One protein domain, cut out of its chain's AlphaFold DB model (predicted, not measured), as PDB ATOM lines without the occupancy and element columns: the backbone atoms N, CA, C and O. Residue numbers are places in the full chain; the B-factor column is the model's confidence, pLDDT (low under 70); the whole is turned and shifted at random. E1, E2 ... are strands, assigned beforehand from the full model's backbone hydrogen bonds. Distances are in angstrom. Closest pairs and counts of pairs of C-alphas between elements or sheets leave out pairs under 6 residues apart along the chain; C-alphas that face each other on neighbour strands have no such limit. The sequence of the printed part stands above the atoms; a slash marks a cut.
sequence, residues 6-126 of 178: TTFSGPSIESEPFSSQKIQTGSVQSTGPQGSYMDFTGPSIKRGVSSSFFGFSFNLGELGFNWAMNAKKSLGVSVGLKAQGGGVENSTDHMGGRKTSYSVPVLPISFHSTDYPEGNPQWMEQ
ATOM      1  N   THR A   6     109.455 198.140 176.897       66.94
ATOM      2  CA  THR A   6     109.926 198.741 175.644       66.94
ATOM      3  C   THR A   6     109.286 200.114 175.447       66.94
ATOM      4  O   THR A   6     108.071 200.248 175.587       66.94
ATOM      5  N   THR A   7     110.086 201.134 175.147       63.34
ATOM      6  CA  THR A   7     109.632 202.504 174.861       63.34
ATOM      7  C   THR A   7     110.121 202.952 173.492       63.34
ATOM      8  O   THR A   7     111.201 202.562 173.059       63.34
ATOM      9  N   PHE A   8     109.322 203.774 172.815       65.31
ATOM     10  CA  PHE A   8     109.586 204.248 171.459       65.31
ATOM     11  C   PHE A   8     109.576 205.775 171.444       65.31
ATOM     12  O   PHE A   8     108.712 206.387 172.075       65.31
ATOM     13  N   SER A   9     110.512 206.381 170.725       65.62
ATOM     14  CA  SER A   9     110.505 207.804 170.403       65.62
ATOM     15  C   SER A   9     110.355 207.979 168.895       65.62
ATOM     16  O   SER A   9     110.953 207.250 168.099       65.62
ATOM     17  N   GLY A  10     109.502 208.926 168.508       66.75
ATOM     18  CA  GLY A  10     109.343 209.307 167.112       66.75
ATOM     19  C   GLY A  10     110.545 210.107 166.600       66.75
ATOM     20  O   GLY A  10     111.454 210.427 167.369       66.75
ATOM     21  N   PRO A  11     110.546 210.466 165.310       67.56
ATOM     22  CA  PRO A  11     111.560 211.344 164.749       67.56
ATOM     23  C   PRO A  11     111.636 212.667 165.519       67.56
ATOM     24  O   PRO A  11     110.602 213.243 165.868       67.56
ATOM     25  N   SER A  12     112.848 213.157 165.757       64.12
ATOM     26  CA  SER A  12     113.092 214.405 166.480       64.12
ATOM     27  C   SER A  12     114.045 215.319 165.718       64.12
ATOM     28  O   SER A  12     114.901 214.878 164.946       64.12
ATOM     29  N   ILE A  13     113.861 216.623 165.925       66.81
ATOM     30  CA  ILE A  13     114.770 217.665 165.456       66.81
ATOM     31  C   ILE A  13     115.169 218.473 166.681       66.81
ATOM     32  O   ILE A  13     114.369 219.246 167.204       66.81
ATOM     33  N   GLU A  14     116.403 218.289 167.125       65.75
ATOM     34  CA  GLU A  14     117.005 219.125 168.151       65.75
ATOM     35  C   GLU A  14     117.752 220.257 167.448       65.75
ATOM     36  O   GLU A  14     118.590 220.016 166.576       65.75
ATOM     37  N   SER A  15     117.489 221.503 167.821       61.84
ATOM     38  CA  SER A  15     118.396 222.581 167.453       61.84
ATOM     39  C   SER A  15     118.679 223.503 168.617       61.84
ATOM     40  O   SER A  15     117.839 223.765 169.471       61.84
ATOM     41  N   GLU A  16     119.908 223.978 168.643       59.00
ATOM     42  CA  GLU A  16     120.326 225.076 169.482       59.00
ATOM     43  C   GLU A  16     120.492 226.297 168.567       59.00
ATOM     44  O   GLU A  16     121.184 226.199 167.540       59.00
ATOM     45  N   PRO A  17     119.857 227.442 168.888       45.03
ATOM     46  CA  PRO A  17     119.988 228.652 168.090       45.03
ATOM     47  C   PRO A  17     121.467 228.998 167.892       45.03
ATOM     48  O   PRO A  17     122.211 229.157 168.855       45.03
ATOM     49  N   PHE A  18     121.876 229.118 166.628       49.09
ATOM     50  CA  PHE A  18     123.218 229.528 166.193       49.09
ATOM     51  C   PHE A  18     124.380 228.548 166.453       49.09
ATOM     52  O   PHE A  18     125.492 228.869 166.039       49.09
ATOM     53  N   SER A  19     124.164 227.365 167.050       60.81
ATOM     54  CA  SER A  19     125.266 226.442 167.394       60.81
ATOM     55  C   SER A  19     125.159 225.053 166.757       60.81
ATOM     56  O   SER A  19     126.168 224.532 166.278       60.81
ATOM     57  N   SER A  20     123.978 224.421 166.707       65.19
ATOM     58  CA  SER A  20     123.841 223.083 166.115       65.19
ATOM     59  C   SER A  20     122.405 222.688 165.760       65.19
ATOM     60  O   SER A  20     121.438 223.160 166.349       65.19
ATOM     61  N   GLN A  21     122.273 221.805 164.773       70.75
ATOM     62  CA  GLN A  21     121.033 221.146 164.371       70.75
ATOM     63  C   GLN A  21     121.286 219.645 164.293       70.75
ATOM     64  O   GLN A  21     122.259 219.233 163.666       70.75
ATOM     65  N   LYS A  22     120.407 218.844 164.887       72.62
ATOM     66  CA  LYS A  22     120.412 217.384 164.859       72.62
ATOM     67  C   LYS A  22     119.028 216.887 164.464       72.62
ATOM     68  O   LYS A  22     118.036 217.245 165.082       72.62
ATOM     69  N   ILE A  23     118.970 216.054 163.437       71.94
ATOM     70  CA  ILE A  23     117.761 215.374 162.969       71.94
ATOM     71  C   ILE A  23     117.951 213.890 163.260       71.94
ATOM     72  O   ILE A  23     118.986 213.344 162.888       71.94
ATOM     73  N   GLN A  24     116.985 213.236 163.898       77.12
ATOM     74  CA  GLN A  24     117.042 211.821 164.272       77.12
ATOM     75  C   GLN A  24     115.734 211.119 163.891       77.12
ATOM     76  O   GLN A  24     114.653 211.659 164.100       77.12
ATOM     77  N   THR A  25     115.810 209.900 163.351       69.62
ATOM     78  CA  THR A  25     114.629 209.162 162.853       69.62
ATOM     79  C   THR A  25     113.809 208.455 163.942       69.62
ATOM     80  O   THR A  25     112.809 207.818 163.627       69.62
ATOM     81  N   GLY A  26     114.213 208.557 165.209       68.38
ATOM     82  CA  GLY A  26     113.568 207.927 166.366       68.38
ATOM     83  C   GLY A  26     114.489 206.963 167.111       68.38
ATOM     84  O   GLY A  26     115.631 206.729 166.705       68.38
ATOM     85  N   SER A  27     114.019 206.427 168.232       72.31
ATOM     86  CA  SER A  27     114.751 205.443 169.033       72.31
ATOM     87  C   SER A  27     113.821 204.443 169.714       72.31
ATOM     88  O   SER A  27     112.638 204.706 169.933       72.31
ATOM     89  N   VAL A  28     114.364 203.279 170.055       73.12
ATOM     90  CA  VAL A  28     113.682 202.229 170.816       73.12
ATOM     91  C   VAL A  28     114.518 201.904 172.040       73.12
ATOM     92  O   VAL A  28     115.692 201.604 171.895       73.12
ATOM     93  N   GLN A  29     113.937 201.900 173.233       76.81
ATOM     94  CA  GLN A  29     114.604 201.433 174.447       76.81
ATOM     95  C   GLN A  29     113.942 200.160 174.968       76.81
ATOM     96  O   GLN A  29     112.724 200.045 174.959       76.81
ATOM     97  N   SER A  30     114.749 199.240 175.495       77.75
ATOM     98  CA  SER A  30     114.333 198.120 176.330       77.75
ATOM     99  C   SER A  30     114.976 198.217 177.715       77.75
ATOM    100  O   SER A  30     116.199 198.206 177.851       77.75
ATOM    101  N   THR A  31     114.154 198.298 178.757       71.50
ATOM    102  CA  THR A  31     114.598 198.372 180.155       71.50
ATOM    103  C   THR A  31     114.602 196.992 180.803       71.50
ATOM    104  O   THR A  31     113.606 196.264 180.745       71.50
ATOM    105  N   GLY A  32     115.707 196.652 181.464       64.75
ATOM    106  CA  GLY A  32     115.850 195.452 182.279       64.75
ATOM    107  C   GLY A  32     115.423 195.636 183.748       64.75
ATOM    108  O   GLY A  32     115.269 196.759 184.224       64.75
ATOM    109  N   PRO A  33     115.291 194.531 184.507       56.62
ATOM    110  CA  PRO A  33     114.825 194.520 185.904       56.62
ATOM    111  C   PRO A  33     115.637 195.371 186.888       56.62
ATOM    112  O   PRO A  33     115.116 195.788 187.914       56.62
ATOM    113  N   GLN A  34     116.925 195.571 186.603       60.12
ATOM    114  CA  GLN A  34     117.899 196.202 187.500       60.12
ATOM    115  C   GLN A  34     118.154 197.680 187.151       60.12
ATOM    116  O   GLN A  34     119.150 198.253 187.577       60.12
ATOM    117  N   GLY A  35     117.298 198.288 186.322       61.69
ATOM    118  CA  GLY A  35     117.451 199.680 185.885       61.69
ATOM    119  C   GLY A  35     118.480 199.902 184.776       61.69
ATOM    120  O   GLY A  35     118.562 200.994 184.218       61.69
ATOM    121  N   SER A  36     119.227 198.863 184.393       68.38
ATOM    122  CA  SER A  36     119.984 198.854 183.143       68.38
ATOM    123  C   SER A  36     119.030 198.867 181.953       68.38
ATOM    124  O   SER A  36     118.034 198.135 181.958       68.38
ATOM    125  N   TYR A  37     119.350 199.616 180.907       73.25
ATOM    126  CA  TYR A  37     118.546 199.637 179.691       73.25
ATOM    127  C   TYR A  37     119.415 199.651 178.441       73.25
ATOM    128  O   TYR A  37     120.536 200.161 178.431       73.25
ATOM    129  N   MET A  38     118.873 199.063 177.385       79.44
ATOM    130  CA  MET A  38     119.439 199.101 176.048       79.44
ATOM    131  C   MET A  38     118.609 200.048 175.205       79.44
ATOM    132  O   MET A  38     117.385 199.969 175.250       79.44
ATOM    133  N   ASP A  39     119.245 200.909 174.430       81.62
ATOM    134  CA  ASP A  39     118.568 201.768 173.468       81.62
ATOM    135  C   ASP A  39     119.148 201.572 172.071       81.62
ATOM    136  O   ASP A  39     120.343 201.393 171.892       81.62
ATOM    137  N   PHE A  40     118.284 201.567 171.068       81.19
ATOM    138  CA  PHE A  40     118.652 201.657 169.672       81.19
ATOM    139  C   PHE A  40     118.193 203.013 169.162       81.19
ATOM    140  O   PHE A  40     116.997 203.278 169.055       81.19
ATOM    141  N   THR A  41     119.149 203.873 168.855       78.88
ATOM    142  CA  THR A  41     118.915 205.153 168.200       78.88
ATOM    143  C   THR A  41     119.032 204.954 166.697       78.88
ATOM    144  O   THR A  41     120.017 204.397 166.222       78.88
ATOM    145  N   GLY A  42     118.019 205.387 165.946       78.50
ATOM    146  CA  GLY A  42     118.032 205.340 164.489       78.50
ATOM    147  C   GLY A  42     118.993 206.359 163.867       78.50
ATOM    148  O   GLY A  42     119.663 207.113 164.585       78.50
ATOM    149  N   PRO A  43     119.064 206.394 162.524       79.94
ATOM    150  CA  PRO A  43     119.891 207.346 161.813       79.94
ATOM    151  C   PRO A  43     119.725 208.783 162.308       79.94
ATOM    152  O   PRO A  43     118.609 209.256 162.546       79.94
ATOM    153  N   SER A  44     120.845 209.488 162.443       74.81
ATOM    154  CA  SER A  44     120.837 210.911 162.755       74.81
ATOM    155  C   SER A  44     121.864 211.693 161.954       74.81
ATOM    156  O   SER A  44     122.932 211.197 161.604       74.81
ATOM    157  N   ILE A  45     121.511 212.935 161.650       72.75
ATOM    158  CA  ILE A  45     122.358 213.893 160.953       72.75
ATOM    159  C   ILE A  45     122.506 215.099 161.851       72.75
ATOM    160  O   ILE A  45     121.503 215.676 162.267       72.75
ATOM    161  N   LYS A  46     123.743 215.508 162.109       72.19
ATOM    162  CA  LYS A  46     124.045 216.704 162.877       72.19
ATOM    163  C   LYS A  46     124.941 217.640 162.085       72.19
ATOM    164  O   LYS A  46     125.907 217.221 161.457       72.19
ATOM    165  N   ARG A  47     124.634 218.931 162.138       70.50
ATOM    166  CA  ARG A  47     125.485 220.004 161.616       70.50
ATOM    167  C   ARG A  47     125.580 221.125 162.637       70.50
ATOM    168  O   ARG A  47     124.573 221.471 163.248       70.50
ATOM    169  N   GLY A  48     126.756 221.702 162.835       67.38
ATOM    170  CA  GLY A  48     126.900 222.784 163.806       67.38
ATOM    171  C   GLY A  48     128.300 223.359 163.916       67.38
ATOM    172  O   GLY A  48     129.279 222.741 163.501       67.38
ATOM    173  N   VAL A  49     128.352 224.557 164.491       58.91
ATOM    174  CA  VAL A  49     129.553 225.288 164.883       58.91
ATOM    175  C   VAL A  49     129.329 225.744 166.322       58.91
ATOM    176  O   VAL A  49     128.649 226.733 166.574       58.91
ATOM    177  N   SER A  50     129.860 224.991 167.277       57.09
ATOM    178  CA  SER A  50     129.833 225.319 168.701       57.09
ATOM    179  C   SER A  50     131.224 225.159 169.309       57.09
ATOM    180  O   SER A  50     132.124 224.585 168.694       57.09
ATOM    181  N   SER A  51     131.402 225.625 170.546       50.81
ATOM    182  CA  SER A  51     132.635 225.404 171.312       50.81
ATOM    183  C   SER A  51     132.962 223.919 171.543       50.81
ATOM    184  O   SER A  51     134.077 223.608 171.945       50.81
ATOM    185  N   SER A  52     132.010 223.011 171.290       48.94
ATOM    186  CA  SER A  52     132.125 221.571 171.563       48.94
ATOM    187  C   SER A  52     132.034 220.692 170.304       48.94
ATOM    188  O   SER A  52     132.329 219.499 170.376       48.94
ATOM    189  N   PHE A  53     131.635 221.252 169.153       54.19
ATOM    190  CA  PHE A  53     131.499 220.530 167.883       54.19
ATOM    191  C   PHE A  53     131.566 221.483 166.677       54.19
ATOM    192  O   PHE A  53     130.777 222.421 166.583       54.19
ATOM    193  N   PHE A  54     132.463 221.208 165.724       59.34
ATOM    194  CA  PHE A  54     132.538 221.902 164.435       59.34
ATOM    195  C   PHE A  54     132.444 220.886 163.296       59.34
ATOM    196  O   PHE A  54     133.339 220.054 163.137       59.34
ATOM    197  N   GLY A  55     131.382 220.959 162.492       64.25
ATOM    198  CA  GLY A  55     131.274 220.196 161.251       64.25
ATOM    199  C   GLY A  55     129.917 219.539 161.016       64.25
ATOM    200  O   GLY A  55     128.877 219.990 161.500       64.25
ATOM    201  N   PHE A  56     129.951 218.483 160.211       66.31
ATOM    202  CA  PHE A  56     128.823 217.627 159.866       66.31
ATOM    203  C   PHE A  56     129.130 216.221 160.373       66.31
ATOM    204  O   PHE A  56     130.213 215.707 160.098       66.31
ATOM    205  N   SER A  57     128.203 215.611 161.103       68.56
ATOM    206  CA  SER A  57     128.295 214.212 161.501       68.56
ATOM    207  C   SER A  57     127.033 213.468 161.102       68.56
ATOM    208  O   SER A  57     125.915 213.987 161.156       68.56
ATOM    209  N   PHE A  58     127.229 212.234 160.665       69.88
ATOM    210  CA  PHE A  58     126.154 211.334 160.287       69.88
ATOM    211  C   PHE A  58     126.294 210.043 161.095       69.88
ATOM    212  O   PHE A  58     127.383 209.480 161.199       69.88
ATOM    213  N   ASN A  59     125.190 209.554 161.646       73.25
ATOM    214  CA  ASN A  59     125.098 208.281 162.347       73.25
ATOM    215  C   ASN A  59     124.061 207.406 161.626       73.25
ATOM    216  O   ASN A  59     122.949 207.868 161.393       73.25
ATOM    217  N   LEU A  60     124.409 206.168 161.250       75.31
ATOM    218  CA  LEU A  60     123.473 205.208 160.621       75.31
ATOM    219  C   LEU A  60     122.602 204.470 161.649       75.31
ATOM    220  O   LEU A  60     121.684 203.742 161.276       75.31
ATOM    221  N   GLY A  61     122.896 204.643 162.929       76.88
ATOM    222  CA  GLY A  61     122.225 203.990 164.031       76.88
ATOM    223  C   GLY A  61     123.223 203.581 165.106       76.88
ATOM    224  O   GLY A  61     124.381 203.253 164.828       76.88
ATOM    225  N   GLU A  62     122.762 203.609 166.347       80.50
ATOM    226  CA  GLU A  62     123.592 203.418 167.525       80.50
ATOM    227  C   GLU A  62     122.871 202.534 168.536       80.50
ATOM    228  O   GLU A  62     121.737 202.813 168.920       80.50
ATOM    229  N   LEU A  63     123.541 201.468 168.968       84.25
ATOM    230  CA  LEU A  63     123.096 200.621 170.064       84.25
ATOM    231  C   LEU A  63     123.802 201.064 171.346       84.25
ATOM    232  O   LEU A  63     125.020 200.935 171.461       84.25
ATOM    233  N   GLY A  64     123.047 201.589 172.301       84.50
ATOM    234  CA  GLY A  64     123.504 201.991 173.619       84.50
ATOM    235  C   GLY A  64     123.184 200.954 174.690       84.50
ATOM    236  O   GLY A  64     122.123 200.331 174.703       84.50
ATOM    237  N   PHE A  65     124.121 200.791 175.614       85.31
ATOM    238  CA  PHE A  65     123.969 200.059 176.861       85.31
ATOM    239  C   PHE A  65     124.164 201.044 177.999       85.31
ATOM    240  O   PHE A  65     125.166 201.757 178.045       85.31
ATOM    241  N   ASN A  66     123.202 201.094 178.911       81.75
ATOM    242  CA  ASN A  66     123.153 202.099 179.955       81.75
ATOM    243  C   ASN A  66     122.955 201.438 181.308       81.75
ATOM    244  O   ASN A  66     122.154 200.512 181.463       81.75
ATOM    245  N   TRP A  67     123.644 201.981 182.299       83.31
ATOM    246  CA  TRP A  67     123.587 201.580 183.688       83.31
ATOM    247  C   TRP A  67     123.211 202.783 184.542       83.31
ATOM    248  O   TRP A  67     123.795 203.865 184.450       83.31
ATOM    249  N   ALA A  68     122.216 202.580 185.391       74.81
ATOM    250  CA  ALA A  68     121.834 203.546 186.397       74.81
ATOM    251  C   ALA A  68     122.940 203.682 187.446       74.81
ATOM    252  O   ALA A  68     123.321 202.694 188.070       74.81
ATOM    253  N   MET A  69     123.430 204.900 187.674       75.75
ATOM    254  CA  MET A  69     124.298 205.176 188.821       75.75
ATOM    255  C   MET A  69     123.478 205.559 190.051       75.75
ATOM    256  O   MET A  69     123.806 205.174 191.168       75.75
ATOM    257  N   ASN A  70     122.434 206.365 189.848       75.38
ATOM    258  CA  ASN A  70     121.504 206.814 190.880       75.38
ATOM    259  C   ASN A  70     120.199 207.320 190.233       75.38
ATOM    260  O   ASN A  70     120.054 207.314 189.012       75.38
ATOM    261  N   ALA A  71     119.260 207.812 191.046       68.75
ATOM    262  CA  ALA A  71     117.963 208.324 190.587       68.75
ATOM    263  C   ALA A  71     118.037 209.595 189.708       68.75
ATOM    264  O   ALA A  71     117.024 210.064 189.205       68.75
ATOM    265  N   LYS A  72     119.216 210.189 189.522       77.00
ATOM    266  CA  LYS A  72     119.427 211.389 188.699       77.00
ATOM    267  C   LYS A  72     120.417 211.169 187.568       77.00
ATOM    268  O   LYS A  72     120.570 212.070 186.756       77.00
ATOM    269  N   LYS A  73     121.096 210.023 187.502       80.19
ATOM    270  CA  LYS A  73     122.236 209.853 186.604       80.19
ATOM    271  C   LYS A  73     122.373 208.435 186.077       80.19
ATOM    272  O   LYS A  73     122.326 207.470 186.846       80.19
ATOM    273  N   SER A  74     122.629 208.322 184.780       82.00
ATOM    274  CA  SER A  74     123.078 207.090 184.134       82.00
ATOM    275  C   SER A  74     124.412 207.296 183.421       82.00
ATOM    276  O   SER A  74     124.772 208.405 183.020       82.00
ATOM    277  N   LEU A  75     125.153 206.201 183.288       86.62
ATOM    278  CA  LEU A  75     126.311 206.099 182.409       86.62
ATOM    279  C   LEU A  75     126.031 205.039 181.365       86.62
ATOM    280  O   LEU A  75     125.393 204.030 181.657       86.62
ATOM    281  N   GLY A  76     126.553 205.232 180.168       86.62
ATOM    282  CA  GLY A  76     126.418 204.246 179.122       86.62
ATOM    283  C   GLY A  76     127.575 204.241 178.150       86.62
ATOM    284  O   GLY A  76     128.398 205.157 178.088       86.62
ATOM    285  N   VAL A  77     127.616 203.150 177.405       87.88
ATOM    286  CA  VAL A  77     128.499 202.953 176.267       87.88
ATOM    287  C   VAL A  77     127.617 202.627 175.090       87.88
ATOM    288  O   VAL A  77     126.677 201.842 175.208       87.88
ATOM    289  N   SER A  78     127.923 203.209 173.949       84.94
ATOM    290  CA  SER A  78     127.214 202.932 172.724       84.94
ATOM    291  C   SER A  78     128.144 202.558 171.595       84.94
ATOM    292  O   SER A  78     129.308 202.962 171.552       84.94
ATOM    293  N   VAL A  79     127.613 201.749 170.686       85.44
ATOM    294  CA  VAL A  79     128.298 201.308 169.483       85.44
ATOM    295  C   VAL A  79     127.439 201.667 168.281       85.44
ATOM    296  O   VAL A  79     126.272 201.288 168.211       85.44
ATOM    297  N   GLY A  80     128.000 202.410 167.337       79.25
ATOM    298  CA  GLY A  80     127.284 202.880 166.160       79.25
ATOM    299  C   GLY A  80     128.208 203.193 164.995       79.25
ATOM    300  O   GLY A  80     129.402 203.441 165.160       79.25
ATOM    301  N   LEU A  81     127.637 203.186 163.794       74.56
ATOM    302  CA  LEU A  81     128.352 203.558 162.578       74.56
ATOM    303  C   LEU A  81     128.275 205.074 162.403       74.56
ATOM    304  O   LEU A  81     127.220 205.617 162.069       74.56
ATOM    305  N   LYS A  82     129.407 205.743 162.631       70.81
ATOM    306  CA  LYS A  82     129.531 207.203 162.576       70.81
ATOM    307  C   LYS A  82     130.430 207.603 161.414       70.81
ATOM    308  O   LYS A  82     131.593 207.212 161.356       70.81
ATOM    309  N   ALA A  83     129.899 208.401 160.498       61.69
ATOM    310  CA  ALA A  83     130.683 209.050 159.461       61.69
ATOM    311  C   ALA A  83     131.099 210.437 159.971       61.69
ATOM    312  O   ALA A  83     130.268 211.336 160.057       61.69
ATOM    313  N   GLN A  84     132.389 210.547 160.319       55.50
ATOM    314  CA  GLN A  84     133.143 211.755 160.694       55.50
ATOM    315  C   GLN A  84     132.622 212.589 161.887       55.50
ATOM    316  O   GLN A  84     131.472 213.004 161.957       55.50
ATOM    317  N   GLY A  85     133.536 212.885 162.820       58.25
ATOM    318  CA  GLY A  85     133.315 213.771 163.968       58.25
ATOM    319  C   GLY A  85     133.438 213.049 165.311       58.25
ATOM    320  O   GLY A  85     132.476 212.466 165.805       58.25
ATOM    321  N   GLY A  86     134.631 213.092 165.909       59.94
ATOM    322  CA  GLY A  86     134.778 212.860 167.348       59.94
ATOM    323  C   GLY A  86     134.631 214.177 168.100       59.94
ATOM    324  O   GLY A  86     134.995 215.227 167.570       59.94
ATOM    325  N   GLY A  87     134.079 214.138 169.305       69.81
ATOM    326  CA  GLY A  87     133.837 215.340 170.092       69.81
ATOM    327  C   GLY A  87     132.939 215.103 171.297       69.81
ATOM    328  O   GLY A  87     132.559 213.971 171.603       69.81
ATOM    329  N   VAL A  88     132.615 216.202 171.979       71.44
ATOM    330  CA  VAL A  88     131.655 216.215 173.085       71.44
ATOM    331  C   VAL A  88     130.327 216.733 172.557       71.44
ATOM    332  O   VAL A  88     130.210 217.875 172.116       71.44
ATOM    333  N   GLU A  89     129.312 215.886 172.596       71.69
ATOM    334  CA  GLU A  89     127.960 216.197 172.168       71.69
ATOM    335  C   GLU A  89     127.031 216.278 173.372       71.69
ATOM    336  O   GLU A  89     126.839 215.297 174.081       71.69
ATOM    337  N   ASN A  90     126.383 217.424 173.540       71.75
ATOM    338  CA  ASN A  90     125.210 217.530 174.394       71.75
ATOM    339  C   ASN A  90     123.968 217.283 173.532       71.75
ATOM    340  O   ASN A  90     123.842 217.861 172.451       71.75
ATOM    341  N   SER A  91     123.082 216.410 173.992       71.38
ATOM    342  CA  SER A  91     121.777 216.136 173.392       71.38
ATOM    343  C   SER A  91     120.764 215.822 174.486       71.38
ATOM    344  O   SER A  91     121.119 215.696 175.662       71.38
ATOM    345  N   THR A  92     119.500 215.663 174.116       72.56
ATOM    346  CA  THR A  92     118.498 215.125 175.037       72.56
ATOM    347  C   THR A  92     118.383 213.620 174.790       72.56
ATOM    348  O   THR A  92     118.484 213.162 173.652       72.56
ATOM    349  N   ASP A  93     118.287 212.808 175.844       71.50
ATOM    350  CA  ASP A  93     117.916 211.404 175.673       71.50
ATOM    351  C   ASP A  93     116.404 211.294 175.433       71.50
ATOM    352  O   ASP A  93     115.636 212.216 175.711       71.50
ATOM    353  N   HIS A  94     115.945 210.143 174.951       64.88
ATOM    354  CA  HIS A  94     114.518 209.923 174.688       64.88
ATOM    355  C   HIS A  94     113.642 209.941 175.956       64.88
ATOM    356  O   HIS A  94     112.420 209.865 175.858       64.88
ATOM    357  N   MET A  95     114.245 210.023 177.142       66.19
ATOM    358  CA  MET A  95     113.580 210.139 178.437       66.19
ATOM    359  C   MET A  95     113.525 211.597 178.937       66.19
ATOM    360  O   MET A  95     113.033 211.841 180.042       66.19
ATOM    361  N   GLY A  96     114.019 212.566 178.158       68.06
ATOM    362  CA  GLY A  96     114.112 213.975 178.551       68.06
ATOM    363  C   GLY A  96     115.324 214.308 179.434       68.06
ATOM    364  O   GLY A  96     115.406 215.408 179.982       68.06
ATOM    365  N   GLY A  97     116.255 213.371 179.607       73.62
ATOM    366  CA  GLY A  97     117.515 213.565 180.317       73.62
ATOM    367  C   GLY A  97     118.536 214.329 179.480       73.62
ATOM    368  O   GLY A  97     118.581 214.223 178.258       73.62
ATOM    369  N   ARG A  98     119.399 215.100 180.140       78.62
ATOM    370  CA  ARG A  98     120.501 215.828 179.502       78.62
ATOM    371  C   ARG A  98     121.650 214.848 179.268       78.62
ATOM    372  O   ARG A  98     122.356 214.501 180.212       78.62
ATOM    373  N   LYS A  99     121.817 214.378 178.032       80.50
ATOM    374  CA  LYS A  99     122.843 213.410 177.625       80.50
ATOM    375  C   LYS A  99     124.089 214.142 177.135       80.50
ATOM    376  O   LYS A  99     124.029 214.933 176.204       80.50
ATOM    377  N   THR A 100     125.229 213.838 177.735       83.31
ATOM    378  CA  THR A 100     126.556 214.253 177.269       83.31
ATOM    379  C   THR A 100     127.265 213.031 176.706       83.31
ATOM    380  O   THR A 100     127.522 212.083 177.443       83.31
ATOM    381  N   SER A 101     127.575 213.040 175.416       80.06
ATOM    382  CA  SER A 101     128.226 211.954 174.688       80.06
ATOM    383  C   SER A 101     129.641 212.352 174.291       80.06
ATOM    384  O   SER A 101     129.870 213.437 173.773       80.06
ATOM    385  N   TYR A 102     130.582 211.449 174.500       81.44
ATOM    386  CA  TYR A 102     131.982 211.559 174.142       81.44
ATOM    387  C   TYR A 102     132.254 210.524 173.058       81.44
ATOM    388  O   TYR A 102     132.240 209.315 173.316       81.44
ATOM    389  N   SER A 103     132.467 210.994 171.833       75.12
ATOM    390  CA  SER A 103     132.816 210.144 170.700       75.12
ATOM    391  C   SER A 103     134.293 210.293 170.361       75.12
ATOM    392  O   SER A 103     134.823 211.400 170.246       75.12
ATOM    393  N   VAL A 104     134.967 209.163 170.171       69.75
ATOM    394  CA  VAL A 104     136.332 209.157 169.643       69.75
ATOM    395  C   VAL A 104     136.241 209.195 168.114       69.75
ATOM    396  O   VAL A 104     135.458 208.432 167.545       69.75
ATOM    397  N   PRO A 105     137.011 210.056 167.421       66.31
ATOM    398  CA  PRO A 105     137.019 210.066 165.963       66.31
ATOM    399  C   PRO A 105     137.326 208.669 165.412       66.31
ATOM    400  O   PRO A 105     138.225 207.997 165.914       66.31
ATOM    401  N   VAL A 106     136.615 208.251 164.360       66.19
ATOM    402  CA  VAL A 106     136.843 206.985 163.624       66.19
ATOM    403  C   VAL A 106     136.484 205.708 164.402       66.19
ATOM    404  O   VAL A 106     136.258 204.670 163.784       66.19
ATOM    405  N   LEU A 107     136.352 205.758 165.731       76.50
ATOM    406  CA  LEU A 107     135.897 204.603 166.496       76.50
ATOM    407  C   LEU A 107     134.369 204.500 166.474       76.50
ATOM    408  O   LEU A 107     133.674 205.499 166.670       76.50
ATOM    409  N   PRO A 108     133.824 203.279 166.337       77.12
ATOM    410  CA  PRO A 108     132.389 203.062 166.412       77.12
ATOM    411  C   PRO A 108     131.862 203.134 167.851       77.12
ATOM    412  O   PRO A 108     130.690 202.867 168.063       77.12
ATOM    413  N   ILE A 109     132.699 203.450 168.845       82.00
ATOM    414  CA  ILE A 109     132.347 203.428 170.269       82.00
ATOM    415  C   ILE A 109     132.195 204.856 170.787       82.00
ATOM    416  O   ILE A 109     132.954 205.762 170.430       82.00
ATOM    417  N   SER A 110     131.212 205.080 171.649       81.19
ATOM    418  CA  SER A 110     131.037 206.335 172.373       81.19
ATOM    419  C   SER A 110     130.653 206.079 173.820       81.19
ATOM    420  O   SER A 110     130.042 205.067 174.150       81.19
ATOM    421  N   PHE A 111     131.049 206.998 174.688       87.12
ATOM    422  CA  PHE A 111     130.715 206.971 176.107       87.12
ATOM    423  C   PHE A 111     129.753 208.105 176.383       87.12
ATOM    424  O   PHE A 111     129.950 209.201 175.868       87.12
ATOM    425  N   HIS A 112     128.743 207.899 177.213       86.00
ATOM    426  CA  HIS A 112     127.826 208.977 177.547       86.00
ATOM    427  C   HIS A 112     127.394 208.953 179.000       86.00
ATOM    428  O   HIS A 112     127.356 207.919 179.662       86.00
ATOM    429  N   SER A 113     127.075 210.142 179.486       87.81
ATOM    430  CA  SER A 113     126.516 210.398 180.802       87.81
ATOM    431  C   SER A 113     125.203 211.128 180.614       87.81
ATOM    432  O   SER A 113     125.175 212.132 179.906       87.81
ATOM    433  N   THR A 114     124.144 210.672 181.269       83.06
ATOM    434  CA  THR A 114     122.836 211.327 181.196       83.06
ATOM    435  C   THR A 114     122.395 211.775 182.575       83.06
ATOM    436  O   THR A 114     122.349 210.962 183.498       83.06
ATOM    437  N   ASP A 115     122.049 213.056 182.704       82.81
ATOM    438  CA  ASP A 115     121.524 213.651 183.932       82.81
ATOM    439  C   ASP A 115     120.012 213.924 183.806       82.81
ATOM    440  O   ASP A 115     119.553 214.574 182.864       82.81
ATOM    441  N   TYR A 116     119.224 213.460 184.776       74.12
ATOM    442  CA  TYR A 116     117.762 213.570 184.809       74.12
ATOM    443  C   TYR A 116     117.308 214.644 185.815       74.12
ATOM    444  O   TYR A 116     117.573 214.504 187.014       74.12
ATOM    445  N   PRO A 117     116.604 215.705 185.372       61.22
ATOM    446  CA  PRO A 117     116.262 216.849 186.222       61.22
ATOM    447  C   PRO A 117     115.242 216.534 187.330       61.22
ATOM    448  O   PRO A 117     115.359 217.082 188.424       61.22
ATOM    449  N   GLU A 118     114.286 215.631 187.100       59.97
ATOM    450  CA  GLU A 118     113.203 215.346 188.061       59.97
ATOM    451  C   GLU A 118     113.532 214.246 189.086       59.97
ATOM    452  O   GLU A 118     112.716 213.927 189.944       59.97
ATOM    453  N   GLY A 119     114.744 213.679 189.063       53.88
ATOM    454  CA  GLY A 119     115.170 212.713 190.083       53.88
ATOM    455  C   GLY A 119     114.415 211.387 190.105       53.88
ATOM    456  O   GLY A 119     114.446 210.697 191.121       53.88
ATOM    457  N   ASN A 120     113.786 211.010 188.997       53.38
ATOM    458  CA  ASN A 120     113.261 209.673 188.796       53.38
ATOM    459  C   ASN A 120     113.282 209.380 187.286       53.38
ATOM    460  O   ASN A 120     112.451 209.903 186.546       53.38
ATOM    461  N   PRO A 121     114.265 208.636 186.765       53.94
ATOM    462  CA  PRO A 121     114.325 208.371 185.336       53.94
ATOM    463  C   PRO A 121     113.129 207.489 184.945       53.94
ATOM    464  O   PRO A 121     112.718 206.640 185.731       53.94
ATOM    465  N   GLN A 122     112.556 207.646 183.744       50.62
ATOM    466  CA  GLN A 122     111.279 206.986 183.368       50.62
ATOM    467  C   GLN A 122     111.326 205.433 183.337       50.62
ATOM    468  O   GLN A 122     110.331 204.779 183.000       50.62
ATOM    469  N   TRP A 123     112.470 204.822 183.674       57.50
ATOM    470  CA  TRP A 123     112.596 203.394 183.976       57.50
ATOM    471  C   TRP A 123     112.190 203.024 185.413       57.50
ATOM    472  O   TRP A 123     111.935 201.846 185.656       57.50
ATOM    473  N   MET A 124     112.071 203.993 186.330       53.78
ATOM    474  CA  MET A 124     111.551 203.793 187.688       53.78
ATOM    475  C   MET A 124     110.042 204.050 187.806       53.78
ATOM    476  O   MET A 124     109.406 203.329 188.562       53.78
ATOM    477  N   GLU A 125     109.421 204.946 187.022       52.72
ATOM    478  CA  GLU A 125     107.949 205.047 186.953       52.72
ATOM    479  C   GLU A 125     107.425 205.781 185.691       52.72
ATOM    480  O   GLU A 125     107.989 206.763 185.223       52.72
ATOM    481  N   GLN A 126     106.334 205.247 185.122       51.56
ATOM    482  CA  GLN A 126     105.378 205.841 184.156       51.56
ATOM    483  C   GLN A 126     105.881 206.562 182.871       51.56
ATOM    484  O   GLN A 126     105.487 207.677 182.545       51.56
TER     485      GLN A 126
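AT A GLANCE: This is residues 6 to 126 of the 178 residues of an uncharacterized protein of bacterium (UniProt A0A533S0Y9). What shape does the backbone make? One twisted antiparallel sheet is rolled into an incomplete barrel. On one side of the long strand E7, E6, E3 and E2 make one wing and E5, E4 and E1 another; on its other side come E8, E11, E10 and E9, and the edge strands E2 and E9 come near each other at one point without pairing. What is it made of? The printed part has 121 residues, no named helix and eleven strands, E1 to E11 in chain order; it is all strand, compact with a radius of gyration of the C-alphas of 13.7 A, and spans 38 by 27 by 24 A.

IN THESE COORDINATES: Where are the longer strands? E7 is residues 53 to 70, 28.6 A; E8 is 73 to 83, 28.4 A; E11 is 109 to 115, 20.2 A; E6 is 44 to 50, 18.0 A. Where are the others? E1 is residues 6 to 9, E2 12 to 16, E3 20 to 24, E4 27 to 31, E5 37 to 41, E9 87 to 92 and E10 98 to 103. Which points anchor them? E1 begins at C-alpha 6, (109.926, 198.741, 175.644), and E11 ends at C-alpha 115, (121.524, 213.651, 183.932).

HOW THE PARTS SIT: What lies beside E7? It bends by 135 degrees at residue 56, with E5 and E6 on one side and E8 on the other. N 39 and O 64 of E5 and E7 are 2.9 A apart, N 46 and O 57 of the hairpin E6 and E7 2.8 A, and N 63 and O 79 of the hairpin E7 and E8 2.8 A, each within hydrogen-bond range. How do the strands go on beyond E8? E8 to E11 form a Greek key, in which E9, E10 and E11 are a meander, each the antiparallel neighbour of the one before, and E8 is the antiparallel neighbour of E11. N 76 and O 112 are 2.8 A apart, and in the hairpin E9 and E10 N 89 and O 101 are 2.8 A apart. Do the edges meet? The closest C-alphas of E2 and E9, Glu 14 and Ser 91, are 7.7 A apart, while E1 and E9 are apart.

THE WHOLE: How far does it reach? The C-alphas of Phe 18 and Pro 33, the two farthest apart, are 41.0 A apart. Is it unbroken, and how sure is the model? The printed part has no cut, and its links between named strands are tight. Its mean pLDDT is 70.5, with 55 residues under 70, among them residues 6 to 20, 48 to 58 and 117 to 126.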